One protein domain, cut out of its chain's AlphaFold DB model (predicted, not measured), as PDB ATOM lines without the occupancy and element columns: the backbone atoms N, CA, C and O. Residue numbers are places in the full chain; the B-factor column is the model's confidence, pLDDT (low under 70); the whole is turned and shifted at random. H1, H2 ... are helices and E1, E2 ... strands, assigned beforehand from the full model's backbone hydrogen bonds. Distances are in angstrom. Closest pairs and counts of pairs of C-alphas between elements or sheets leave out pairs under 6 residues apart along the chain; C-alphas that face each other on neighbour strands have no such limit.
ATOM      1  N   LEU A   9     469.370 398.576 368.794       98.50
ATOM      2  CA  LEU A   9     467.977 398.387 368.414       98.50
ATOM      3  C   LEU A   9     467.644 396.899 368.524       98.50
ATOM      4  O   LEU A   9     468.361 396.059 367.978       98.50
ATOM      5  N   TYR A  10     466.558 396.573 369.212       98.56
ATOM      6  CA  TYR A  10     466.187 395.211 369.583       98.56
ATOM      7  C   TYR A  10     464.968 394.724 368.805       98.56
ATOM      8  O   TYR A  10     464.024 395.472 368.575       98.56
ATOM      9  N   ARG A  11     464.951 393.448 368.433       97.56
ATOM     10  CA  ARG A  11     463.811 392.797 367.784       97.56
ATOM     11  C   ARG A  11     463.576 391.433 368.405       97.56
ATOM     12  O   ARG A  11     464.459 390.584 368.360       97.56
ATOM     13  N   GLY A  12     462.375 391.210 368.925       97.06
ATOM     14  CA  GLY A  12     461.885 389.864 369.197       97.06
ATOM     15  C   GLY A  12     461.201 389.313 367.958       97.06
ATOM     16  O   GLY A  12     460.360 389.983 367.359       97.06
ATOM     17  N   ASP A  13     461.573 388.106 367.556       95.19
ATOM     18  CA  ASP A  13     461.029 387.476 366.366       95.19
ATOM     19  C   ASP A  13     460.896 385.971 366.548       95.19
ATOM     20  O   ASP A  13     461.830 385.290 366.955       95.19
ATOM     21  N   ASN A  14     459.735 385.441 366.208       91.06
ATOM     22  CA  ASN A  14     459.479 384.005 366.203       91.06
ATOM     23  C   ASN A  14     458.975 383.489 364.866       91.06
ATOM     24  O   ASN A  14     458.800 382.286 364.706       91.06
ATOM     25  N   ASP A  15     458.712 384.403 363.930       87.06
ATOM     26  CA  ASP A  15     458.121 384.113 362.637       87.06
ATOM     27  C   ASP A  15     457.042 383.018 362.682       87.06
ATOM     28  O   ASP A  15     457.108 382.050 361.935       87.06
ATOM     29  N   HIS A  16     456.034 383.166 363.551       81.81
ATOM     30  CA  HIS A  16     455.005 382.138 363.792       81.81
ATOM     31  C   HIS A  16     454.358 381.535 362.533       81.81
ATOM     32  O   HIS A  16     453.901 380.396 362.554       81.81
ATOM     33  N   LYS A  17     454.275 382.304 361.441       83.75
ATOM     34  CA  LYS A  17     453.682 381.870 360.163       83.75
ATOM     35  C   LYS A  17     454.705 381.258 359.195       83.75
ATOM     36  O   LYS A  17     454.328 380.940 358.071       83.75
ATOM     37  N   ASN A  18     455.967 381.147 359.610       84.81
ATOM     38  CA  ASN A  18     457.123 380.694 358.838       84.81
ATOM     39  C   ASN A  18     457.214 381.352 357.449       84.81
ATOM     40  O   ASN A  18     457.454 380.686 356.446       84.81
ATOM     41  N   LYS A  19     456.944 382.662 357.379       86.19
ATOM     42  CA  LYS A  19     456.898 383.419 356.118       86.19
ATOM     43  C   LYS A  19     458.242 384.023 355.734       86.19
ATOM     44  O   LYS A  19     458.449 384.361 354.579       86.19
ATOM     45  N   ARG A  20     459.121 384.243 356.704       88.31
ATOM     46  CA  ARG A  20     460.450 384.848 356.518       88.31
ATOM     47  C   ARG A  20     461.555 383.833 356.763       88.31
ATOM     48  O   ARG A  20     462.719 384.197 356.894       88.31
ATOM     49  N   GLU A  21     461.153 382.571 356.907       90.19
ATOM     50  CA  GLU A  21     462.012 381.432 357.177       90.19
ATOM     51  C   GLU A  21     463.064 381.739 358.248       90.19
ATOM     52  O   GLU A  21     464.237 381.396 358.102       90.19
ATOM     53  N   LEU A  22     462.662 382.430 359.324       92.88
ATOM     54  CA  LEU A  22     463.592 382.995 360.310       92.88
ATOM     55  C   LEU A  22     464.561 381.935 360.852       92.88
ATOM     56  O   LEU A  22     465.763 382.160 360.954       92.88
ATOM     57  N   LYS A  23     464.052 380.733 361.132       92.75
ATOM     58  CA  LYS A  23     464.847 379.589 361.603       92.75
ATOM     59  C   LYS A  23     465.878 379.087 360.584       92.75
ATOM     60  O   LYS A  23     466.867 378.470 360.974       92.75
ATOM     61  N   ASN A  24     465.664 379.327 359.291       90.56
ATOM     62  CA  ASN A  24     466.607 378.985 358.224       90.56
ATOM     63  C   ASN A  24     467.655 380.081 358.019       90.56
ATOM     64  O   ASN A  24     468.801 379.769 357.709       90.56
ATOM     65  N   THR A  25     467.262 381.345 358.166       92.31
ATOM     66  CA  THR A  25     468.063 382.503 357.756       92.31
ATOM     67  C   THR A  25     468.897 383.082 358.896       92.31
ATOM     68  O   THR A  25     470.042 383.481 358.680       92.31
ATOM     69  N   LEU A  26     468.399 383.034 360.133       92.38
ATOM     70  CA  LEU A  26     469.058 383.645 361.287       92.38
ATOM     71  C   LEU A  26     470.424 383.017 361.611       92.38
ATOM     72  O   LEU A  26     471.337 383.726 362.027       92.38
ATOM     73  N   SER A  27     470.606 381.715 361.357       86.56
ATOM     74  CA  SER A  27     471.903 381.030 361.515       86.56
ATOM     75  C   SER A  27     472.990 381.557 360.571       86.56
ATOM     76  O   SER A  27     474.174 381.373 360.836       86.56
ATOM     77  N   TYR A  28     472.594 382.233 359.492       88.75
ATOM     78  CA  TYR A  28     473.490 382.917 358.563       88.75
ATOM     79  C   TYR A  28     473.552 384.426 358.826       88.75
ATOM     80  O   TYR A  28     474.019 385.161 357.965       88.75
ATOM     81  N   TYR A  29     473.083 384.896 359.990       90.75
ATOM     82  CA  TYR A  29     472.981 386.323 360.312       90.75
ATOM     83  C   TYR A  29     472.162 387.085 359.265       90.75
ATOM     84  O   TYR A  29     472.517 388.175 358.831       90.75
ATOM     85  N   GLN A  30     471.051 386.498 358.831       94.00
ATOM     86  CA  GLN A  30     470.188 387.085 357.823       94.00
ATOM     87  C   GLN A  30     468.791 387.304 358.398       94.00
ATOM     88  O   GLN A  30     468.165 386.365 358.885       94.00
ATOM     89  N   LEU A  31     468.284 388.534 358.296       95.00
ATOM     90  CA  LEU A  31     466.883 388.851 358.575       95.00
ATOM     91  C   LEU A  31     466.168 389.199 357.274       95.00
ATOM     92  O   LEU A  31     466.746 389.821 356.387       95.00
ATOM     93  N   GLN A  32     464.903 388.815 357.154       94.19
ATOM     94  CA  GLN A  32     464.106 389.108 355.968       94.19
ATOM     95  C   GLN A  32     462.857 389.893 356.354       94.19
ATOM     96  O   GLN A  32     462.166 389.535 357.306       94.19
ATOM     97  N   SER A  33     462.568 390.968 355.626       93.00
ATOM     98  CA  SER A  33     461.267 391.637 355.678       93.00
ATOM     99  C   SER A  33     460.227 390.809 354.921       93.00
ATOM    100  O   SER A  33     460.562 389.856 354.214       93.00
ATOM    101  N   ASN A  34     458.951 391.173 355.030       90.12
ATOM    102  CA  ASN A  34     457.910 390.479 354.276       90.12
ATOM    103  C   ASN A  34     457.908 390.829 352.780       90.12
ATOM    104  O   ASN A  34     457.164 390.199 352.034       90.12
ATOM    105  N   LEU A  35     458.757 391.756 352.324       89.44
ATOM    106  CA  LEU A  35     458.943 392.054 350.902       89.44
ATOM    107  C   LEU A  35     459.275 390.796 350.085       89.44
ATOM    108  O   LEU A  35     458.818 390.662 348.954       89.44
ATOM    109  N   ILE A  36     460.005 389.839 350.673       87.38
ATOM    110  CA  ILE A  36     460.367 388.575 350.010       87.38
ATOM    111  C   ILE A  36     459.145 387.737 349.591       87.38
ATOM    112  O   ILE A  36     459.269 386.848 348.757       87.38
ATOM    113  N   ASN A  37     457.969 388.009 350.167       85.38
ATOM    114  CA  ASN A  37     456.740 387.246 349.964       85.38
ATOM    115  C   ASN A  37     455.867 387.807 348.830       85.38
ATOM    116  O   ASN A  37     454.645 387.724 348.900       85.38
ATOM    117  N   GLY A  38     456.487 388.378 347.792       81.50
ATOM    118  CA  GLY A  38     455.782 388.926 346.628       81.50
ATOM    119  C   GLY A  38     455.409 390.406 346.739       81.50
ATOM    120  O   GLY A  38     454.615 390.886 345.934       81.50
ATOM    121  N   GLY A  39     455.993 391.132 347.698       81.88
ATOM    122  CA  GLY A  39     455.786 392.571 347.821       81.88
ATOM    123  C   GLY A  39     456.397 393.358 346.657       81.88
ATOM    124  O   GLY A  39     457.311 392.905 345.967       81.88
ATOM    125  N   VAL A  40     455.899 394.576 346.456       81.88
ATOM    126  CA  VAL A  40     456.336 395.468 345.375       81.88
ATOM    127  C   VAL A  40     457.357 396.462 345.928       81.88
ATOM    128  O   VAL A  40     457.007 397.427 346.611       81.88
ATOM    129  N   GLY A  41     458.642 396.230 345.660       78.38
ATOM    130  CA  GLY A  41     459.724 396.960 346.318       78.38
ATOM    131  C   GLY A  41     459.763 398.456 345.966       78.38
ATOM    132  O   GLY A  41     459.930 399.288 346.861       78.38
ATOM    133  N   ARG A  42     459.427 398.814 344.720       81.50
ATOM    134  CA  ARG A  42     459.251 400.208 344.251       81.50
ATOM    135  C   ARG A  42     458.237 401.047 345.037       81.50
ATOM    136  O   ARG A  42     458.331 402.271 344.993       81.50
ATOM    137  N   GLU A  43     457.306 400.437 345.786       86.50
ATOM    138  CA  GLU A  43     456.335 401.195 346.595       86.50
ATOM    139  C   GLU A  43     457.018 402.151 347.575       86.50
ATOM    140  O   GLU A  43     456.473 403.215 347.848       86.50
ATOM    141  N   ILE A  44     458.224 401.811 348.047       86.75
ATOM    142  CA  ILE A  44     459.003 402.649 348.966       86.75
ATOM    143  C   ILE A  44     459.467 403.976 348.339       86.75
ATOM    144  O   ILE A  44     459.816 404.903 349.062       86.75
ATOM    145  N   ILE A  45     459.476 404.060 347.004       84.19
ATOM    146  CA  ILE A  45     459.855 405.250 346.228       84.19
ATOM    147  C   ILE A  45     458.606 405.934 345.654       84.19
ATOM    148  O   ILE A  45     458.552 407.158 345.571       84.19
ATOM    149  N   GLU A  46     457.606 405.153 345.238       88.12
ATOM    150  CA  GLU A  46     456.409 405.660 344.553       88.12
ATOM    151  C   GLU A  46     455.338 406.220 345.506       88.12
ATOM    152  O   GLU A  46     454.488 406.996 345.067       88.12
ATOM    153  N   LYS A  47     455.341 405.834 346.791       92.38
ATOM    154  CA  LYS A  47     454.320 406.245 347.771       92.38
ATOM    155  C   LYS A  47     454.894 407.160 348.860       92.38
ATOM    156  O   LYS A  47     456.075 407.048 349.190       92.38
ATOM    157  N   PRO A  48     454.074 408.043 349.466       94.25
ATOM    158  CA  PRO A  48     454.516 408.877 350.580       94.25
ATOM    159  C   PRO A  48     454.993 408.037 351.770       94.25
ATOM    160  O   PRO A  48     454.298 407.127 352.220       94.25
ATOM    161  N   LEU A  49     456.162 408.374 352.321       94.56
ATOM    162  CA  LEU A  49     456.776 407.614 353.413       94.56
ATOM    163  C   LEU A  49     455.858 407.494 354.640       94.56
ATOM    164  O   LEU A  49     455.746 406.413 355.209       94.56
ATOM    165  N   PHE A  50     455.178 408.576 355.030       95.50
ATOM    166  CA  PHE A  50     454.281 408.568 356.190       95.50
ATOM    167  C   PHE A  50     453.109 407.597 356.015       95.50
ATOM    168  O   PHE A  50     452.761 406.893 356.959       95.50
ATOM    169  N   ASP A  51     452.573 407.469 354.797       95.31
ATOM    170  CA  ASP A  51     451.513 406.503 354.500       95.31
ATOM    171  C   ASP A  51     452.025 405.066 354.621       95.31
ATOM    172  O   ASP A  51     451.326 404.200 355.143       95.31
ATOM    173  N   LEU A  52     453.258 404.802 354.180       95.38
ATOM    174  CA  LEU A  52     453.889 403.486 354.297       95.38
ATOM    175  C   LEU A  52     454.187 403.115 355.754       95.38
ATOM    176  O   LEU A  52     453.958 401.972 356.153       95.38
ATOM    177  N   ILE A  53     454.667 404.078 356.546       96.19
ATOM    178  CA  ILE A  53     454.879 403.925 357.989       96.19
ATOM    179  C   ILE A  53     453.547 403.626 358.673       96.19
ATOM    180  O   ILE A  53     453.439 402.633 359.388       96.19
ATOM    181  N   ASN A  54     452.515 404.434 358.418       95.94
ATOM    182  CA  ASN A  54     451.189 404.228 358.991       95.94
ATOM    183  C   ASN A  54     450.618 402.860 358.610       95.94
ATOM    184  O   ASN A  54     450.090 402.137 359.452       95.94
ATOM    185  N   LYS A  55     450.795 402.466 357.345       95.25
ATOM    186  CA  LYS A  55     450.356 401.159 356.866       95.25
ATOM    187  C   LYS A  55     451.057 400.015 357.599       95.25
ATOM    188  O   LYS A  55     450.435 398.998 357.884       95.25
ATOM    189  N   HIS A  56     452.345 400.166 357.896       95.44
ATOM    190  CA  HIS A  56     453.118 399.175 358.635       95.44
ATOM    191  C   HIS A  56     452.716 399.097 360.115       95.44
ATOM    192  O   HIS A  56     452.478 398.003 360.619       95.44
ATOM    193  N   VAL A  57     452.653 400.247 360.787       94.81
ATOM    194  CA  VAL A  57     452.556 400.352 362.253       94.81
ATOM    195  C   VAL A  57     451.117 400.247 362.765       94.81
ATOM    196  O   VAL A  57     450.907 399.776 363.880       94.81
ATOM    197  N   ASP A  58     450.131 400.681 361.980       93.19
ATOM    198  CA  ASP A  58     448.731 400.744 362.412       93.19
ATOM    199  C   ASP A  58     447.818 399.839 361.576       93.19
ATOM    200  O   ASP A  58     447.283 398.850 362.075       93.19
ATOM    201  N   THR A  59     447.672 400.110 360.274       92.06
ATOM    202  CA  THR A  59     446.645 399.414 359.472       92.06
ATOM    203  C   THR A  59     446.989 397.954 359.166       92.06
ATOM    204  O   THR A  59     446.115 397.166 358.807       92.06
ATOM    205  N   GLY A  60     448.271 397.604 359.245       89.25
ATOM    206  CA  GLY A  60     448.819 396.312 358.860       89.25
ATOM    207  C   GLY A  60     449.273 396.262 357.398       89.25
ATOM    208  O   GLY A  60     448.549 396.619 356.464       89.25
ATOM    209  N   TRP A  61     450.487 395.748 357.190       89.06
ATOM    210  CA  TRP A  61     451.072 395.568 355.864       89.06
ATOM    211  C   TRP A  61     451.762 394.207 355.748       89.06
ATOM    212  O   TRP A  61     452.901 394.009 356.171       89.06
ATOM    213  N   SER A  62     451.058 393.247 355.146       87.19
ATOM    214  CA  SER A  62     451.486 391.843 355.070       87.19
ATOM    215  C   SER A  62     452.774 391.601 354.284       87.19
ATOM    216  O   SER A  62     453.414 390.584 354.520       87.19
ATOM    217  N   GLU A  63     453.133 392.508 353.377       90.06
ATOM    218  CA  GLU A  63     454.265 392.419 352.435       90.06
ATOM    219  C   GLU A  63     455.228 393.602 352.603       90.06
ATOM    220  O   GLU A  63     455.860 394.070 351.661       90.06
ATOM    221  N   THR A  64     455.283 394.144 353.814       91.44
ATOM    222  CA  THR A  64     456.094 395.317 354.125       91.44
ATOM    223  C   THR A  64     457.593 395.101 353.931       91.44
ATOM    224  O   THR A  64     458.139 394.031 354.213       91.44
ATOM    225  N   HIS A  65     458.257 396.179 353.521       91.12
ATOM    226  CA  HIS A  65     459.704 396.307 353.371       91.12
ATOM    227  C   HIS A  65     460.423 396.519 354.698       91.12
ATOM    228  O   HIS A  65     461.630 396.302 354.785       91.12
ATOM    229  N   PHE A  66     459.697 396.968 355.719       95.44
ATOM    230  CA  PHE A  66     460.279 397.319 357.002       95.44
ATOM    231  C   PHE A  66     460.425 396.104 357.915       95.44
ATOM    232  O   PHE A  66     459.581 395.206 357.960       95.44
ATOM    233  N   LEU A  67     461.496 396.123 358.697       96.12
ATOM    234  CA  LEU A  67     461.664 395.313 359.888       96.12
ATOM    235  C   LEU A  67     461.472 396.210 361.114       96.12
ATOM    236  O   LEU A  67     462.217 397.172 361.281       96.12
ATOM    237  N   SER A  68     460.511 395.874 361.970       96.75
ATOM    238  CA  SER A  68     460.330 396.509 363.280       96.75
ATOM    239  C   SER A  68     461.462 396.194 364.246       96.75
ATOM    240  O   SER A  68     461.834 395.029 364.428       96.75
ATOM    241  N   PHE A  69     461.960 397.224 364.904       98.25
ATOM    242  CA  PHE A  69     462.863 397.163 366.040       98.25
ATOM    243  C   PHE A  69     462.367 398.124 367.123       98.25
ATOM    244  O   PHE A  69     461.573 399.020 366.862       98.25
ATOM    245  N   SER A  70     462.857 397.953 368.343       98.06
ATOM    246  CA  SER A  70     462.574 398.814 369.483       98.06
ATOM    247  C   SER A  70     463.870 399.288 370.124       98.06
ATOM    248  O   SER A  70     464.868 398.570 370.148       98.06
ATOM    249  N   GLU A  71     463.853 400.472 370.724       97.25
ATOM    250  CA  GLU A  71     464.933 400.913 371.617       97.25
ATOM    251  C   GLU A  71     464.962 400.139 372.948       97.25
ATOM    252  O   GLU A  71     465.913 400.259 373.717       97.25
ATOM    253  N   SER A  72     463.899 399.393 373.262       96.81
ATOM    254  CA  SER A  72     463.741 398.671 374.523       96.81
ATOM    255  C   SER A  72     463.799 397.164 374.309       96.81
ATOM    256  O   SER A  72     462.984 396.584 373.591       96.81
ATOM    257  N   GLU A  73     464.731 396.522 375.009       96.25
ATOM    258  CA  GLU A  73     464.846 395.065 375.043       96.25
ATOM    259  C   GLU A  73     463.576 394.398 375.600       96.25
ATOM    260  O   GLU A  73     463.096 393.433 375.015       96.25
ATOM    261  N   ASP A  74     462.958 394.956 376.649       94.88
ATOM    262  CA  ASP A  74     461.707 394.434 377.226       94.88
ATOM    263  C   ASP A  74     460.541 394.461 376.228       94.88
ATOM    264  O   ASP A  74     459.737 393.528 376.166       94.88
ATOM    265  N   ILE A  75     460.449 395.515 375.408       96.31
ATOM    266  CA  ILE A  75     459.444 395.598 374.342       96.31
ATOM    267  C   ILE A  75     459.757 394.578 373.245       96.31
ATOM    268  O   ILE A  75     458.849 393.906 372.755       96.31
ATOM    269  N   ALA A  76     461.026 394.407 372.878       97.31
ATOM    270  CA  ALA A  76     461.417 393.369 371.935       97.31
ATOM    271  C   ALA A  76     461.073 391.966 372.468       97.31
ATOM    272  O   ALA A  76     460.478 391.175 371.738       97.31
ATOM    273  N   LEU A  77     461.331 391.672 373.745       96.19
ATOM    274  CA  LEU A  77     460.914 390.426 374.398       96.19
ATOM    275  C   LEU A  77     459.393 390.249 374.367       96.19
ATOM    276  O   LEU A  77     458.915 389.185 373.979       96.19
ATOM    277  N   ARG A  78     458.624 391.297 374.694       95.31
ATOM    278  CA  ARG A  78     457.155 391.307 374.579       95.31
ATOM    279  C   ARG A  78     456.689 390.872 373.191       95.31
ATOM    280  O   ARG A  78     455.788 390.039 373.086       95.31
ATOM    281  N   LEU A  79     457.302 391.432 372.148       93.75
ATOM    282  CA  LEU A  79     456.993 391.127 370.751       93.75
ATOM    283  C   LEU A  79     457.393 389.694 370.374       93.75
ATOM    284  O   LEU A  79     456.619 389.010 369.713       93.75
ATOM    285  N   GLY A  80     458.551 389.207 370.827       94.31
ATOM    286  CA  GLY A  80     458.994 387.826 370.591       94.31
ATOM    287  C   GLY A  80     458.116 386.777 371.284       94.31
ATOM    288  O   GLY A  80     457.823 385.731 370.704       94.31
ATOM    289  N   LEU A  81     457.641 387.088 372.494       93.62
ATOM    290  CA  LEU A  81     456.750 386.246 373.299       93.62
ATOM    291  C   LEU A  81     455.267 386.356 372.903       93.62
ATOM    292  O   LEU A  81     454.460 385.570 373.392       93.62
ATOM    293  N   HIS A  82     454.896 387.337 372.070       91.69
ATOM    294  CA  HIS A  82     453.503 387.673 371.718       91.69
ATOM    295  C   HIS A  82     452.607 387.827 372.949       91.69
ATOM    296  O   HIS A  82     451.574 387.171 373.088       91.69
ATOM    297  N   CYS A  83     453.017 388.698 373.872       91.88
ATOM    298  CA  CYS A  83     452.285 388.923 375.115       91.88
ATOM    299  C   CYS A  83     452.096 390.409 375.450       91.88
ATOM    300  O   CYS A  83     452.559 391.303 374.739       91.88
ATOM    301  N   GLU A  84     451.371 390.666 376.538       90.25
ATOM    302  CA  GLU A  84     451.243 392.002 377.121       90.25
ATOM    303  C   GLU A  84     452.506 392.368 377.909       90.25
ATOM    304  O   GLU A  84     453.171 391.493 378.467       90.25
ATOM    305  N   LEU A  85     452.835 393.662 377.973       88.19
ATOM    306  CA  LEU A  85     454.083 394.140 378.587       88.19
ATOM    307  C   LEU A  85     454.202 393.745 380.072       88.19
ATOM    308  O   LEU A  85     455.273 393.352 380.525       88.19
ATOM    309  N   ASP A  86     453.097 393.779 380.816       91.25
ATOM    310  CA  ASP A  86     453.026 393.383 382.229       91.25
ATOM    311  C   ASP A  86     453.199 391.868 382.452       91.25
ATOM    312  O   ASP A  86     453.459 391.424 383.571       91.25
ATOM    313  N   LYS A  87     453.093 391.065 381.385       92.69
ATOM    314  CA  LYS A  87     453.263 389.607 381.413       92.69
ATOM    315  C   LYS A  87     454.644 389.150 380.966       92.69
ATOM    316  O   LYS A  87     454.934 387.970 381.138       92.69
ATOM    317  N   VAL A  88     455.496 390.039 380.445       93.19
ATOM    318  CA  VAL A  88     456.820 389.684 379.895       93.19
ATOM    319  C   VAL A  88     457.638 388.889 380.899       93.19
ATOM    320  O   VAL A  88     458.009 387.762 380.603       93.19
ATOM    321  N   VAL A  89     457.838 389.424 382.108       92.38
ATOM    322  CA  VAL A  89     458.635 388.760 383.154       92.38
ATOM    323  C   VAL A  89     458.082 387.371 383.458       92.38
ATOM    324  O   VAL A  89     458.823 386.394 383.442       92.38
ATOM    325  N   ARG A  90     456.768 387.266 383.686       93.19
ATOM    326  CA  ARG A  90     456.120 386.000 384.042       93.19
ATOM    327  C   ARG A  90     456.211 384.970 382.921       93.19
ATOM    328  O   ARG A  90     456.489 383.814 383.196       93.19
ATOM    329  N   ASN A  91     455.954 385.380 381.684       92.19
ATOM    330  CA  ASN A  91     455.977 384.481 380.538       92.19
ATOM    331  C   ASN A  91     457.406 384.059 380.205       92.19
ATOM    332  O   ASN A  91     457.627 382.902 379.880       92.19
ATOM    333  N   PHE A  92     458.370 384.974 380.317       93.94
ATOM    334  CA  PHE A  92     459.776 384.696 380.049       93.94
ATOM    335  C   PHE A  92     460.385 383.713 381.055       93.94
ATOM    336  O   PHE A  92     461.318 383.004 380.698       93.94
ATOM    337  N   MET A  93     459.828 383.597 382.269       93.69
ATOM    338  CA  MET A  93     460.245 382.564 383.224       93.69
ATOM    339  C   MET A  93     460.086 381.145 382.677       93.69
ATOM    340  O   MET A  93     460.856 380.301 383.102       93.69
ATOM    341  N   ASP A  94     459.155 380.897 381.745       94.56
ATOM    342  CA  ASP A  94     458.947 379.586 381.107       94.56
ATOM    343  C   ASP A  94     459.974 379.276 379.999       94.56
ATOM    344  O   ASP A  94     459.879 378.245 379.331       94.56
ATOM    345  N   TYR A  95     460.933 380.171 379.757       96.19
ATOM    346  CA  TYR A  95     461.906 380.061 378.678       96.19
ATOM    347  C   TYR A  95     463.329 380.000 379.215       96.19
ATOM    348  O   TYR A  95     463.681 380.616 380.219       96.19
ATOM    349  N   GLN A  96     464.174 379.289 378.481       95.31
ATOM    350  CA  GLN A  96     465.616 379.283 378.679       95.31
ATOM    351  C   GLN A  96     466.323 379.605 377.369       95.31
ATOM    352  O   GLN A  96     465.788 379.355 376.281       95.31
ATOM    353  N   GLU A  97     467.524 380.171 377.472       96.38
ATOM    354  CA  GLU A  97     468.369 380.382 376.301       96.38
ATOM    355  C   GLU A  97     468.724 379.031 375.663       96.38
ATOM    356  O   GLU A  97     469.019 378.047 376.344       96.38
ATOM    357  N   TYR A  98     468.632 378.981 374.341       95.31
ATOM    358  CA  TYR A  98     468.762 377.778 373.540       95.31
ATOM    359  C   TYR A  98     470.051 377.818 372.724       95.31
ATOM    360  O   TYR A  98     470.178 378.598 371.777       95.31
ATOM    361  N   PHE A  99     470.998 376.957 373.089       92.62
ATOM    362  CA  PHE A  99     472.353 376.958 372.532       92.62
ATOM    363  C   PHE A  99     472.565 375.942 371.402       92.62
ATOM    364  O   PHE A  99     473.610 375.967 370.753       92.62
ATOM    365  N   GLU A 100     471.597 375.058 371.149       90.19
ATOM    366  CA  GLU A 100     471.738 374.045 370.104       90.19
ATOM    367  C   GLU A 100     471.676 374.663 368.699       90.19
ATOM    368  O   GLU A 100     471.028 375.683 368.438       90.19
ATOM    369  N   ASN A 101     472.346 374.002 367.756       83.19
ATOM    370  CA  ASN A 101     472.467 374.462 366.369       83.19
ATOM    371  C   ASN A 101     471.274 374.083 365.475       83.19
ATOM    372  O   ASN A 101     471.309 374.317 364.266       83.19
ATOM    373  N   ASP A 102     470.225 373.495 366.045       90.12
ATOM    374  CA  ASP A 102     469.010 373.151 365.317       90.12
ATOM    375  C   ASP A 102     467.989 374.313 365.284       90.12
ATOM    376  O   ASP A 102     468.281 375.478 365.579       90.12
ATOM    377  N   LYS A 103     466.774 373.997 364.825       91.00
ATOM    378  CA  LYS A 103     465.680 374.950 364.586       91.00
ATOM    379  C   LYS A 103     464.561 374.824 365.622       91.00
ATOM    380  O   LYS A 103     463.444 375.275 365.374       91.00
ATOM    381  N   ASP A 104     464.842 374.208 366.762       92.44
ATOM    382  CA  ASP A 104     463.827 373.772 367.721       92.44
ATOM    383  C   ASP A 104     463.531 374.809 368.822       92.44
ATOM    384  O   ASP A 104     462.818 374.524 369.778       92.44
ATOM    385  N   TRP A 105     464.061 376.027 368.684       94.81
ATOM    386  CA  TRP A 105     463.761 377.191 369.526       94.81
ATOM    387  C   TRP A 105     462.434 377.864 369.138       94.81
ATOM    388  O   TRP A 105     461.969 377.723 368.009       94.81
ATOM    389  N   ASP A 106     461.824 378.629 370.041       94.81
ATOM    390  CA  ASP A 106     460.504 379.245 369.841       94.81
ATOM    391  C   ASP A 106     460.579 380.671 369.306       94.81
ATOM    392  O   ASP A 106     459.851 381.026 368.383       94.81
ATOM    393  N   PHE A 107     461.470 381.490 369.864       96.31
ATOM    394  CA  PHE A 107     461.718 382.847 369.387       96.31
ATOM    395  C   PHE A 107     463.191 383.236 369.538       96.31
ATOM    396  O   PHE A 107     463.962 382.570 370.230       96.31
ATOM    397  N   ALA A 108     463.578 384.323 368.883       97.12
ATOM    398  CA  ALA A 108     464.886 384.937 369.002       97.12
ATOM    399  C   ALA A 108     464.760 386.414 369.386       97.12
ATOM    400  O   ALA A 108     463.847 387.111 368.946       97.12
ATOM    401  N   LEU A 109     465.707 386.885 370.186       97.88
ATOM    402  CA  LEU A 109     465.956 388.290 370.465       97.88
ATOM    403  C   LEU A 109     467.224 388.698 369.712       97.88
ATOM    404  O   LEU A 109     468.296 388.138 369.937       97.88
ATOM    405  N   ILE A 110     467.091 389.654 368.797       98.19
ATOM    406  CA  ILE A 110     468.184 390.172 367.974       98.19
ATOM    407  C   ILE A 110     468.493 391.605 368.395       98.19
ATOM    408  O   ILE A 110     467.577 392.420 368.488       98.19
ATOM    409  N   ALA A 111     469.774 391.928 368.575       98.25
ATOM    410  CA  ALA A 111     470.248 393.292 368.784       98.25
ATOM    411  C   ALA A 111     471.093 393.758 367.588       98.25
ATOM    412  O   ALA A 111     472.102 393.137 367.247       98.25
ATOM    413  N   LEU A 112     470.698 394.863 366.958       98.00
ATOM    414  CA  LEU A 112     471.501 395.594 365.975       98.00
ATOM    415  C   LEU A 112     472.356 396.645 366.678       98.00
ATOM    416  O   LEU A 112     471.843 397.356 367.534       98.00
ATOM    417  N   ASP A 113     473.622 396.784 366.283       97.94
ATOM    418  CA  ASP A 113     474.515 397.853 366.742       97.94
ATOM    419  C   ASP A 113     474.602 398.957 365.686       97.94
ATOM    420  O   ASP A 113     475.161 398.767 364.600       97.94
ATOM    421  N   THR A 114     474.046 400.124 366.000       97.81
ATOM    422  CA  THR A 114     474.047 401.277 365.096       97.81
ATOM    423  C   THR A 114     475.423 401.922 364.976       97.81
ATOM    424  O   THR A 114     475.672 402.601 363.984       97.81
ATOM    425  N   ASP A 115     476.338 401.707 365.932       97.00
ATOM    426  CA  ASP A 115     477.707 402.238 365.852       97.00
ATOM    427  C   ASP A 115     478.523 401.525 364.753       97.00
ATOM    428  O   ASP A 115     479.525 402.057 364.273       97.00
ATOM    429  N   LYS A 116     478.072 400.349 364.287       96.56
ATOM    430  CA  LYS A 116     478.630 399.666 363.104       96.56
ATOM    431  C   LYS A 116     478.184 400.289 361.775       96.56
ATOM    432  O   LYS A 116     478.625 399.845 360.713       96.56
ATOM    433  N   MET A 117     477.305 401.290 361.810       96.56
ATOM    434  CA  MET A 117     476.746 401.946 360.632       96.56
ATOM    435  C   MET A 117     477.233 403.393 360.540       96.56
ATOM    436  O   MET A 117     477.268 404.135 361.518       96.56
ATOM    437  N   SER A 118     477.549 403.842 359.330       96.69
ATOM    438  CA  SER A 118     477.757 405.266 359.054       96.69
ATOM    439  C   SER A 118     476.412 405.922 358.755       96.69
ATOM    440  O   SER A 118     475.963 405.860 357.614       96.69
ATOM    441  N   LEU A 119     475.766 406.507 359.767       97.06
ATOM    442  CA  LEU A 119     474.416 407.080 359.672       97.06
ATOM    443  C   LEU A 119     474.438 408.605 359.496       97.06
ATOM    444  O   LEU A 119     475.136 409.325 360.211       97.06
ATOM    445  N   VAL A 120     473.615 409.102 358.575       96.81
ATOM    446  CA  VAL A 120     473.376 410.526 358.322       96.81
ATOM    447  C   VAL A 120     471.877 410.787 358.376       96.81
ATOM    448  O   VAL A 120     471.087 410.093 357.743       96.81
ATOM    449  N   GLN A 121     471.474 411.808 359.130       96.88
ATOM    450  CA  GLN A 121     470.079 412.226 359.168       96.88
ATOM    451  C   GLN A 121     469.715 412.949 357.863       96.88
ATOM    452  O   GLN A 121     470.333 413.960 357.533       96.88
ATOM    453  N   VAL A 122     468.705 412.448 357.151       96.25
ATOM    454  CA  VAL A 122     468.216 413.019 355.878       96.25
ATOM    455  C   VAL A 122     466.832 413.658 356.008       96.25
ATOM    456  O   VAL A 122     466.426 414.449 355.165       96.25
ATOM    457  N   GLY A 123     466.119 413.349 357.091       94.75
ATOM    458  CA  GLY A 123     464.817 413.915 357.421       94.75
ATOM    459  C   GLY A 123     464.555 413.840 358.921       94.75
ATOM    460  O   GLY A 123     465.329 413.254 359.684       94.75
ATOM    461  N   GLN A 124     463.468 414.447 359.390       94.75
ATOM    462  CA  GLN A 124     463.085 414.314 360.793       94.75
ATOM    463  C   GLN A 124     462.774 412.842 361.105       94.75
ATOM    464  O   GLN A 124     461.902 412.250 360.483       94.75
ATOM    465  N   GLY A 125     463.533 412.249 362.032       95.88
ATOM    466  CA  GLY A 125     463.415 410.828 362.368       95.88
ATOM    467  C   GLY A 125     463.905 409.857 361.286       95.88
ATOM    468  O   GLY A 125     463.808 408.660 361.500       95.88
ATOM    469  N   VAL A 126     464.455 410.327 360.158       97.50
ATOM    470  CA  VAL A 126     464.897 409.466 359.044       97.50
ATOM    471  C   VAL A 126     466.406 409.565 358.862       97.50
ATOM    472  O   VAL A 126     466.954 410.661 358.688       97.50
ATOM    473  N   TYR A 127     467.070 408.413 358.863       97.88
ATOM    474  CA  TYR A 127     468.517 408.292 358.748       97.88
ATOM    475  C   TYR A 127     468.880 407.319 357.637       97.88
ATOM    476  O   TYR A 127     468.439 406.174 357.643       97.88
ATOM    477  N   GLU A 128     469.726 407.753 356.714       97.06
ATOM    478  CA  GLU A 128     470.352 406.859 355.744       97.06
ATOM    479  C   GLU A 128     471.718 406.432 356.253       97.06
ATOM    480  O   GLU A 128     472.454 407.231 356.836       97.06
ATOM    481  N   GLY A 129     472.079 405.179 356.009       96.25
ATOM    482  CA  GLY A 129     473.378 404.683 356.403       96.25
ATOM    483  C   GLY A 129     473.958 403.620 355.501       96.25
ATOM    484  O   GLY A 129     473.323 403.099 354.579       96.25
ATOM    485  N   PHE A 130     475.215 403.318 355.807       97.06
ATOM    486  CA  PHE A 130     475.993 402.306 355.116       97.06
ATOM    487  C   PHE A 130     476.846 401.507 356.097       97.06
ATOM    488  O   PHE A 130     477.345 402.058 357.080       97.06
ATOM    489  N   TYR A 131     477.068 400.234 355.788       96.06
ATOM    490  CA  TYR A 131     478.054 399.379 356.450       96.06
ATOM    491  C   TYR A 131     478.641 398.375 355.450       96.06
ATOM    492  O   TYR A 131     478.144 398.240 354.330       96.06
ATOM    493  N   SER A 132     479.726 397.702 355.823       94.50
ATOM    494  CA  SER A 132     480.314 396.642 354.999       94.50
ATOM    495  C   SER A 132     479.509 395.351 355.175       94.50
ATOM    496  O   SER A 132     479.394 394.894 356.314       94.50
ATOM    497  N   PRO A 133     478.936 394.776 354.101       94.06
ATOM    498  CA  PRO A 133     478.163 393.543 354.205       94.06
ATOM    499  C   PRO A 133     479.039 392.345 354.581       94.06
ATOM    500  O   PRO A 133     480.256 392.358 354.395       94.06
ATOM    501  N   SER A 134     478.396 391.293 355.083       91.94
ATOM    502  CA  SER A 134     479.032 390.026 355.470       91.94
ATOM    503  C   SER A 134     478.510 388.811 354.696       91.94
ATOM    504  O   SER A 134     479.200 387.795 354.604       91.94
ATOM    505  N   LEU A 135     477.312 388.896 354.113       89.81
ATOM    506  CA  LEU A 135     476.711 387.842 353.311       89.81
ATOM    507  C   LEU A 135     477.355 387.792 351.926       89.81
ATOM    508  O   LEU A 135     477.506 388.814 351.253       89.81
ATOM    509  N   LYS A 136     477.633 386.571 351.458       86.44
ATOM    510  CA  LYS A 136     478.186 386.318 350.116       86.44
ATOM    511  C   LYS A 136     477.351 386.936 349.000       86.44
ATOM    512  O   LYS A 136     477.893 387.419 348.020       86.44
ATOM    513  N   GLU A 137     476.031 386.975 349.160       85.44
ATOM    514  CA  GLU A 137     475.140 387.584 348.168       85.44
ATOM    515  C   GLU A 137     475.432 389.079 347.926       85.44
ATOM    516  O   GLU A 137     475.154 389.603 346.849       85.44
ATOM    517  N   PHE A 138     476.033 389.759 348.903       88.19
ATOM    518  CA  PHE A 138     476.422 391.162 348.816       88.19
ATOM    519  C   PHE A 138     477.944 391.346 348.744       88.19
ATOM    520  O   PHE A 138     478.413 392.472 348.867       88.19
ATOM    521  N   GLU A 139     478.734 390.288 348.522       81.75
ATOM    522  CA  GLU A 139     480.205 390.357 348.594       81.75
ATOM    523  C   GLU A 139     480.825 391.311 347.564       81.75
ATOM    524  O   GLU A 139     481.865 391.919 347.810       81.75
ATOM    525  N   PHE A 140     480.157 391.498 346.423       83.31
ATOM    526  CA  PHE A 140     480.572 392.441 345.383       83.31
ATOM    527  C   PHE A 140     480.149 393.887 345.669       83.31
ATOM    528  O   PHE A 140     480.524 394.805 344.937       83.31
ATOM    529  N   GLN A 141     479.370 394.119 346.726       81.62
ATOM    530  CA  GLN A 141     478.962 395.447 347.150       81.62
ATOM    531  C   GLN A 141     479.893 395.942 348.255       81.62
ATOM    532  O   GLN A 141     479.901 395.436 349.371       81.62
ATOM    533  N   LEU A 142     480.641 397.010 347.973       83.38
ATOM    534  CA  LEU A 142     481.514 397.634 348.977       83.38
ATOM    535  C   LEU A 142     480.733 398.213 350.166       83.38
ATOM    536  O   LEU A 142     481.288 398.393 351.251       83.38
ATOM    537  N   LYS A 143     479.464 398.568 349.944       90.81
ATOM    538  CA  LYS A 143     478.589 399.191 350.933       90.81
ATOM    539  C   LYS A 143     477.187 398.621 350.818       90.81
ATOM    540  O   LYS A 143     476.567 398.709 349.762       90.81
ATOM    541  N   TYR A 144     476.682 398.134 351.937       95.00
ATOM    542  CA  TYR A 144     475.284 397.809 352.130       95.00
ATOM    543  C   TYR A 144     474.525 399.076 352.543       95.00
ATOM    544  O   TYR A 144     474.948 399.750 353.482       95.00
ATOM    545  N   ARG A 145     473.433 399.424 351.852       95.12
ATOM    546  CA  ARG A 145     472.574 400.582 352.152       95.12
ATOM    547  C   ARG A 145     471.443 400.202 353.101       95.12
ATOM    548  O   ARG A 145     470.742 399.215 352.887       95.12
ATOM    549  N   ILE A 146     471.205 401.045 354.094       96.31
ATOM    550  CA  ILE A 146     470.139 400.870 355.082       96.31
ATOM    551  C   ILE A 146     469.469 402.214 355.364       96.31
ATOM    552  O   ILE A 146     470.129 403.254 355.336       96.31
ATOM    553  N   VAL A 147     468.166 402.201 355.636       97.00
ATOM    554  CA  VAL A 147     467.453 403.360 356.188       97.00
ATOM    555  C   VAL A 147     466.903 402.977 357.553       97.00
ATOM    556  O   VAL A 147     466.271 401.932 357.698       97.00
ATOM    557  N   LEU A 148     467.164 403.818 358.550       98.06
ATOM    558  CA  LEU A 148     466.589 403.722 359.885       98.06
ATOM    559  C   LEU A 148     465.568 404.840 360.062       98.06
ATOM    560  O   LEU A 148     465.848 405.998 359.740       98.06
ATOM    561  N   ILE A 149     464.400 404.499 360.587       98.25
ATOM    562  CA  ILE A 149     463.322 405.450 360.831       98.25
ATOM    563  C   ILE A 149     462.921 405.353 362.295       98.25
ATOM    564  O   ILE A 149     462.325 404.366 362.707       98.25
ATOM    565  N   ASP A 150     463.220 406.399 363.053       97.88
ATOM    566  CA  ASP A 150     462.616 406.660 364.357       97.88
ATOM    567  C   ASP A 150     461.173 407.101 364.113       97.88
ATOM    568  O   ASP A 150     460.925 408.241 363.702       97.88
ATOM    569  N   VAL A 151     460.222 406.182 364.291       97.69
ATOM    570  CA  VAL A 151     458.830 406.416 363.891       97.69
ATOM    571  C   VAL A 151     458.206 407.531 364.719       97.69
ATOM    572  O   VAL A 151     457.523 408.393 364.162       97.69
ATOM    573  N   VAL A 152     458.501 407.564 366.021       96.19
ATOM    574  CA  VAL A 152     457.988 408.577 366.949       96.19
ATOM    575  C   VAL A 152     458.383 409.968 366.475       96.19
ATOM    576  O   VAL A 152     457.540 410.859 366.368       96.19
ATOM    577  N   ARG A 153     459.659 410.162 366.127       96.06
ATOM    578  CA  ARG A 153     460.135 411.456 365.628       96.06
ATOM    579  C   ARG A 153     459.667 411.751 364.215       96.06
ATOM    580  O   ARG A 153     459.429 412.919 363.914       96.06
ATOM    581  N   CYS A 154     459.571 410.737 363.361       96.31
ATOM    582  CA  CYS A 154     459.170 410.879 361.963       96.31
ATOM    583  C   CYS A 154     457.717 411.348 361.828       96.31
ATOM    584  O   CYS A 154     457.429 412.236 361.027       96.31
ATOM    585  N   LEU A 155     456.823 410.808 362.659       95.88
ATOM    586  CA  LEU A 155     455.410 411.186 362.701       95.88
ATOM    587  C   LEU A 155     455.131 412.384 363.619       95.88
ATOM    588  O   LEU A 155     453.983 412.816 363.746       95.88
ATOM    589  N   ASP A 156     456.153 412.949 364.264       92.00
ATOM    590  CA  ASP A 156     455.941 414.084 365.148       92.00
ATOM    591  C   ASP A 156     455.426 415.306 364.367       92.00
ATOM    592  O   ASP A 156     455.940 415.673 363.309       92.00
ATOM    593  N   ASN A 157     454.379 415.934 364.901       88.00
ATOM    594  CA  ASN A 157     453.611 417.019 364.277       88.00
ATOM    595  C   ASN A 157     452.889 416.674 362.957       88.00
ATOM    596  O   ASN A 157     452.320 417.578 362.339       88.00
ATOM    597  N   GLN A 158     452.855 415.405 362.532       91.56
ATOM    598  CA  GLN A 158     452.049 414.984 361.385       91.56
ATOM    599  C   GLN A 158     450.599 414.729 361.814       91.56
ATOM    600  O   GLN A 158     450.347 414.099 362.839       91.56
ATOM    601  N   LYS A 159     449.640 415.239 361.034       92.62
ATOM    602  CA  LYS A 159     448.199 415.033 361.264       92.62
ATOM    603  C   LYS A 159     447.705 413.829 360.465       92.62
ATOM    604  O   LYS A 159     448.154 413.642 359.340       92.62
ATOM    605  N   GLY A 160     446.743 413.083 361.006       93.38
ATOM    606  CA  GLY A 160     446.129 411.929 360.337       93.38
ATOM    607  C   GLY A 160     446.856 410.596 360.555       93.38
ATOM    608  O   GLY A 160     446.495 409.608 359.922       93.38
ATOM    609  N   TYR A 161     447.859 410.568 361.438       95.19
ATOM    610  CA  TYR A 161     448.653 409.381 361.787       95.19
ATOM    611  C   TYR A 161     448.693 409.144 363.308       95.19
ATOM    612  O   TYR A 161     449.672 408.631 363.853       95.19
ATOM    613  N   GLU A 162     447.652 409.572 364.025       95.50
ATOM    614  CA  GLU A 162     447.622 409.619 365.488       95.50
ATOM    615  C   GLU A 162     447.742 408.228 366.134       95.50
ATOM    616  O   GLU A 162     448.464 408.077 367.121       95.50
ATOM    617  N   GLU A 163     447.095 407.198 365.576       96.50
ATOM    618  CA  GLU A 163     447.186 405.839 366.129       96.50
ATOM    619  C   GLU A 163     448.556 405.205 365.848       96.50
ATOM    620  O   GLU A 163     449.154 404.616 366.749       96.50
ATOM    621  N   ALA A 164     449.131 405.418 364.657       96.44
ATOM    622  CA  ALA A 164     450.507 405.012 364.372       96.44
ATOM    623  C   ALA A 164     451.517 405.702 365.305       96.44
ATOM    624  O   ALA A 164     452.460 405.061 365.779       96.44
ATOM    625  N   LYS A 165     451.305 406.983 365.640       95.94
ATOM    626  CA  LYS A 165     452.119 407.695 366.637       95.94
ATOM    627  C   LYS A 165     451.998 407.051 368.019       95.94
ATOM    628  O   LYS A 165     453.005 406.722 368.633       95.94
ATOM    629  N   LYS A 166     450.780 406.782 368.483       96.00
ATOM    630  CA  LYS A 166     450.543 406.137 369.781       96.00
ATOM    631  C   LYS A 166     451.142 404.726 369.861       96.00
ATOM    632  O   LYS A 166     451.751 404.375 370.871       96.00
ATOM    633  N   ASN A 167     451.001 403.923 368.804       95.69
ATOM    634  CA  ASN A 167     451.602 402.590 368.722       95.69
ATOM    635  C   ASN A 167     453.134 402.668 368.742       95.69
ATOM    636  O   ASN A 167     453.769 401.956 369.517       95.69
ATOM    637  N   SER A 168     453.723 403.573 367.956       96.06
ATOM    638  CA  SER A 168     455.177 403.755 367.921       96.06
ATOM    639  C   SER A 168     455.759 404.319 369.216       96.06
ATOM    640  O   SER A 168     456.849 403.914 369.603       96.06
ATOM    641  N   GLU A 169     455.044 405.191 369.929       96.31
ATOM    642  CA  GLU A 169     455.445 405.677 371.254       96.31
ATOM    643  C   GLU A 169     455.420 404.557 372.297       96.31
ATOM    644  O   GLU A 169     456.373 404.406 373.065       96.31
ATOM    645  N   ARG A 170     454.354 403.740 372.298       94.81
ATOM    646  CA  ARG A 170     454.245 402.560 373.170       94.81
ATOM    647  C   ARG A 170     455.401 401.597 372.929       94.81
ATOM    648  O   ARG A 170     455.991 401.120 373.894       94.81
ATOM    649  N   ASP A 171     455.701 401.319 371.662       95.50
ATOM    650  CA  ASP A 171     456.660 400.288 371.267       95.50
ATOM    651  C   ASP A 171     458.097 400.818 371.102       95.50
ATOM    652  O   ASP A 171     459.030 400.039 370.905       95.50
ATOM    653  N   ARG A 172     458.309 402.136 371.243       96.44
ATOM    654  CA  ARG A 172     459.579 402.826 370.939       96.44
ATOM    655  C   ARG A 172     460.117 402.406 369.571       96.44
ATOM    656  O   ARG A 172     461.264 401.980 369.441       96.44
ATOM    657  N   GLU A 173     459.222 402.452 368.591       97.44
ATOM    658  CA  GLU A 173     459.362 401.777 367.304       97.44
ATOM    659  C   GLU A 173     460.414 402.444 366.410       97.44
ATOM    660  O   GLU A 173     460.368 403.646 366.124       97.44
ATOM    661  N   TRP A 174     461.307 401.607 365.896       98.44
ATOM    662  CA  TRP A 174     462.230 401.905 364.815       98.44
ATOM    663  C   TRP A 174     461.960 400.985 363.635       98.44
ATOM    664  O   TRP A 174     461.944 399.765 363.781       98.44
ATOM    665  N   LEU A 175     461.824 401.553 362.442       98.00
ATOM    666  CA  LEU A 175     461.748 400.765 361.217       98.00
ATOM    667  C   LEU A 175     463.118 400.696 360.563       98.00
ATOM    668  O   LEU A 175     463.765 401.714 360.308       98.00
ATOM    669  N   VAL A 176     463.535 399.474 360.259       97.50
ATOM    670  CA  VAL A 176     464.744 399.181 359.502       97.50
ATOM    671  C   VAL A 176     464.348 398.784 358.090       97.50
ATOM    672  O   VAL A 176     463.653 397.790 357.884       97.50
ATOM    673  N   LEU A 177     464.815 399.550 357.109       95.62
ATOM    674  CA  LEU A 177     464.650 399.256 355.694       95.62
ATOM    675  C   LEU A 177     465.998 398.814 355.106       95.62
ATOM    676  O   LEU A 177     466.907 399.641 354.970       95.62
ATOM    677  N   PRO A 178     466.133 397.543 354.701       93.75
ATOM    678  CA  PRO A 178     467.223 397.134 353.833       93.75
ATOM    679  C   PRO A 178     467.051 397.791 352.449       93.75
ATOM    680  O   PRO A 178     466.196 397.418 351.652       93.75
ATOM    681  N   ALA A 179     467.845 398.832 352.185       91.50
ATOM    682  CA  ALA A 179     467.729 399.707 351.009       91.50
ATOM    683  C   ALA A 179     468.818 399.439 349.956       91.50
ATOM    684  O   ALA A 179     469.015 400.203 349.005       91.50
ATOM    685  N   THR A 180     469.577 398.366 350.155       89.44
ATOM    686  CA  THR A 180     470.495 397.829 349.162       89.44
ATOM    687  C   THR A 180     469.704 397.328 347.971       89.44
ATOM    688  O   THR A 180     468.801 396.509 348.114       89.44
ATOM    689  N   VAL A 181     470.095 397.765 346.786       85.19
ATOM    690  CA  VAL A 181     469.497 397.311 345.540       85.19
ATOM    691  C   VAL A 181     470.076 395.950 345.141       85.19
ATOM    692  O   VAL A 181     471.292 395.748 345.173       85.19
ATOM    693  N   LYS A 182     469.205 395.027 344.733       80.06
ATOM    694  CA  LYS A 182     469.534 393.747 344.109       80.06
ATOM    695  C   LYS A 182     469.114 393.733 342.650       80.06
ATOM    696  O   LYS A 182     468.046 394.221 342.281       80.06
ATOM    697  N   GLN A 183     469.954 393.119 341.830       75.06
ATOM    698  CA  GLN A 183     469.626 392.828 340.446       75.06
ATOM    699  C   GLN A 183     468.933 391.466 340.380       75.06
ATOM    700  O   GLN A 183     469.473 390.460 340.832       75.06
ATOM    701  N   LEU A 184     467.718 391.454 339.847       71.25
ATOM    702  CA  LEU A 184     466.914 390.265 339.602       71.25
ATOM    703  C   LEU A 184     466.893 389.984 338.097       71.25
ATOM    704  O   LEU A 184     467.105 390.884 337.284       71.25
ATOM    705  N   ASN A 185     466.564 388.751 337.709       70.50
ATOM    706  CA  ASN A 185     466.521 388.343 336.296       70.50
ATOM    707  C   ASN A 185     465.618 389.234 335.413       70.50
ATOM    708  O   ASN A 185     465.823 389.290 334.205       70.50
ATOM    709  N   PHE A 186     464.642 389.939 336.002       67.88
ATOM    710  CA  PHE A 186     463.680 390.790 335.291       67.88
ATOM    711  C   PHE A 186     463.652 392.247 335.782       67.88
ATOM    712  O   PHE A 186     462.700 392.967 335.488       67.88
ATOM    713  N   GLY A 187     464.659 392.704 336.534       72.62
ATOM    714  CA  GLY A 187     464.670 394.084 337.015       72.62
ATOM    715  C   GLY A 187     465.630 394.359 338.161       72.62
ATOM    716  O   GLY A 187     466.541 393.592 338.455       72.62
ATOM    717  N   VAL A 188     465.416 395.499 338.799       75.94
ATOM    718  CA  VAL A 188     466.229 396.015 339.894       75.94
ATOM    719  C   VAL A 188     465.279 396.315 341.046       75.94
ATOM    720  O   VAL A 188     464.287 397.007 340.832       75.94
ATOM    721  N   GLU A 189     465.551 395.778 342.232       77.00
ATOM    722  CA  GLU A 189     464.639 395.888 343.373       77.00
ATOM    723  C   GLU A 189     465.386 396.078 344.694       77.00
ATOM    724  O   GLU A 189     466.528 395.644 344.835       77.00
ATOM    725  N   ASN A 190     464.755 396.718 345.679       81.38
ATOM    726  CA  ASN A 190     465.324 396.776 347.025       81.38
ATOM    727  C   ASN A 190     465.373 395.384 347.663       81.38
ATOM    728  O   ASN A 190     464.476 394.555 347.505       81.38
ATOM    729  N   SER A 191     466.438 395.125 348.409       84.00
ATOM    730  CA  SER A 191     466.629 393.861 349.094       84.00
ATOM    731  C   SER A 191     465.586 393.701 350.195       84.00
ATOM    732  O   SER A 191     465.591 394.432 351.175       84.00
ATOM    733  N   GLY A 192     464.757 392.660 350.112       89.12
ATOM    734  CA  GLY A 192     463.965 392.205 351.261       89.12
ATOM    735  C   GLY A 192     464.817 391.581 352.372       89.12
ATOM    736  O   GLY A 192     464.277 391.189 353.400       89.12
ATOM    737  N   ILE A 193     466.131 391.474 352.171       92.81
ATOM    738  CA  ILE A 193     467.088 390.798 353.043       92.81
ATOM    739  C   ILE A 193     468.003 391.826 353.696       92.81
ATOM    740  O   ILE A 193     468.738 392.499 352.972       92.81
ATOM    741  N   LEU A 194     467.999 391.891 355.026       95.00
ATOM    742  CA  LEU A 194     468.944 392.635 355.853       95.00
ATOM    743  C   LEU A 194     470.187 391.780 356.141       95.00
ATOM    744  O   LEU A 194     470.082 390.683 356.694       95.00
ATOM    745  N   ASP A 195     471.354 392.309 355.775       94.62
ATOM    746  CA  ASP A 195     472.658 391.707 356.064       94.62
ATOM    747  C   ASP A 195     473.046 391.894 357.535       94.62
ATOM    748  O   ASP A 195     472.989 393.008 358.060       94.62
ATOM    749  N   GLY A 196     473.471 390.824 358.199       92.88
ATOM    750  CA  GLY A 196     473.721 390.834 359.634       92.88
ATOM    751  C   GLY A 196     475.097 391.292 360.092       92.88
ATOM    752  O   GLY A 196     475.402 391.105 361.265       92.88
ATOM    753  N   ALA A 197     475.923 391.931 359.258       94.69
ATOM    754  CA  ALA A 197     477.206 392.486 359.714       94.69
ATOM    755  C   ALA A 197     477.037 393.478 360.887       94.69
ATOM    756  O   ALA A 197     477.900 393.596 361.767       94.69
ATOM    757  N   CYS A 198     475.891 394.166 360.921       95.62
ATOM    758  CA  CYS A 198     475.495 395.080 361.987       95.62
ATOM    759  C   CYS A 198     474.788 394.403 363.178       95.62
ATOM    760  O   CYS A 198     474.556 395.065 364.187       95.62
ATOM    761  N   ILE A 199     474.494 393.100 363.119       96.81
ATOM    762  CA  ILE A 199     473.975 392.356 364.270       96.81
ATOM    763  C   ILE A 199     475.094 392.242 365.314       96.81
ATOM    764  O   ILE A 199     476.251 391.931 365.010       96.81
ATOM    765  N   HIS A 200     474.763 392.589 366.552       96.81
ATOM    766  CA  HIS A 200     475.641 392.467 367.710       96.81
ATOM    767  C   HIS A 200     475.446 391.132 368.407       96.81
ATOM    768  O   HIS A 200     476.419 390.457 368.730       96.81
ATOM    769  N   GLU A 201     474.185 390.766 368.615       96.62
ATOM    770  CA  GLU A 201     473.803 389.626 369.426       96.62
ATOM    771  C   GLU A 201     472.533 388.981 368.868       96.62
ATOM    772  O   GLU A 201     471.630 389.664 368.373       96.62
ATOM    773  N   ILE A 202     472.480 387.653 368.960       97.00
ATOM    774  CA  ILE A 202     471.295 386.840 368.703       97.00
ATOM    775  C   ILE A 202     471.167 385.878 369.881       97.00
ATOM    776  O   ILE A 202     472.016 385.005 370.046       97.00
ATOM    777  N   LYS A 203     470.092 386.006 370.657       96.94
ATOM    778  CA  LYS A 203     469.717 385.045 371.700       96.94
ATOM    779  C   LYS A 203     468.499 384.266 371.239       96.94
ATOM    780  O   LYS A 203     467.502 384.866 370.848       96.94
ATOM    781  N   LYS A 204     468.571 382.940 371.256       97.06
ATOM    782  CA  LYS A 204     467.446 382.053 370.925       97.06
ATOM    783  C   LYS A 204     466.850 381.538 372.222       97.06
ATOM    784  O   LYS A 204     467.598 381.249 373.145       97.06
ATOM    785  N   TYR A 205     465.538 381.385 372.282       96.75
ATOM    786  CA  TYR A 205     464.848 380.920 373.479       96.75
ATOM    787  C   TYR A 205     463.915 379.770 373.147       96.75
ATOM    788  O   TYR A 205     463.221 379.802 372.129       96.75
ATOM    789  N   LYS A 206     463.889 378.763 374.020       96.12
ATOM    790  CA  LYS A 206     462.980 377.618 373.943       96.12
ATOM    791  C   LYS A 206     462.223 377.494 375.257       96.12
ATOM    792  O   LYS A 206     462.815 377.656 376.327       96.12
ATOM    793  N   ARG A 207     460.928 377.225 375.166       94.44
ATOM    794  CA  ARG A 207     460.067 376.931 376.300       94.44
ATOM    795  C   ARG A 207     460.411 375.552 376.855       94.44
ATOM    796  O   ARG A 207     460.624 374.621 376.074       94.44
ATOM    797  N   TYR A 208     460.481 375.429 378.176       86.06
ATOM    798  CA  TYR A 208     460.644 374.134 378.845       86.06
ATOM    799  C   TYR A 208     459.303 373.479 379.196       86.06
ATOM    800  O   TYR A 208     458.275 374.191 379.285       86.06
TER     801      TYR A 208
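What this domain is: This is residues 9 to 208 of the 208 residues of an uncharacterized protein of Prolixibacter denitrificans (UniProt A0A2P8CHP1). What shape do these coordinates make? Two antiparallel sheets, their strands crossed, are partly face to face as a sandwich: E1 E5 E13 E4 and the strongly twisted E3 E9 E8 E7 E6. H5 and H1 cover opposite faces of the first, and H4, H7 and H8 cluster on the second. What is it built of? The printed part has 200 residues with eight named helices and thirteen named strands, in the order E1 H1 E2 H2 H3 H4 E3 H5 H6 E4 E5 E6 E7 E8 H7 H8 E9 E10 E11 E12 E13, a mixed class. It is compact, with a radius of gyration of the C-alphas of 16.6 A, and spans 46 by 42 by 32 A.

Where its parts are: Where does it begin? E1, residues 9 to 13, starts at C-alpha 9 (467.977, 398.387, 368.414); H1 is 22 to 28, E2 30 to 32, H2 34 to 37, H3 43 to 46 and H4 49 to 59. What follows? E3 is residues 67 to 70, H5 73 to 81, H6 85 to 92, E4 95 to 97, E5 107 to 113 (19.9 A), E6 118 to 123, E7 126 to 131 and E8 144 to 150. Where does it end? H7 is residues 151 to 154, H8 162 to 171, E9 173 to 178, E10 181 to 184, E11 187 to 190 and E12 193 to 195; E13, 199 to 207, measures 24.0 A and ends at C-alpha 207 (460.067, 376.931, 376.300).

How they stand to each other: What joins the strands? Within hydrogen-bond range are N 11 and O 110 of E1 and E5, 2.8 A, N 109 and O 203 of E5 and E13, 2.8 A, and N 149 and O 175 of E8 and E9, 2.9 A. E6 E7 E8 form a meander, each strand the antiparallel neighbour of the one before; the hairpin E10 and E11 has N 182 and O 189 at 2.7 A, and E2 and E12 have N 194 and O 31 at 2.8 A. How do the helices sit? H5 is on the sheet E1 E5 E13 E4 at a height of 6.9 A, H1 on the opposite face at 10.0 A, and H5 touches H6, Arg 78 to Val 88 at 5.6 A between C-alphas. H8, on one face of the other sheet in two layers, touches H4 and H7; H3 is close to H4 but not clearly touching, at 7.4 A between the C-alphas of Ile 44 and Leu 52, and the closest C-alphas of H2 and E12, Ile 36 and Ile 193, are 7.7 A apart. Every O i to N i+4 pair is within hydrogen-bond range in H5 and H8, against 6 of 7 in H4, 2 of 4 in H6 and 1 of 3 in H1, which has 2 of 4 O i to N i+3 pairs.

The domain as a whole: How large is it? The farthest C-alphas, of Arg 90 and Phe 186, are 49.6 A apart. Are there cuts or weak places? The printed part has no cut, the link E7 to E8 is long, and residue 186 alone is under pLDDT 70.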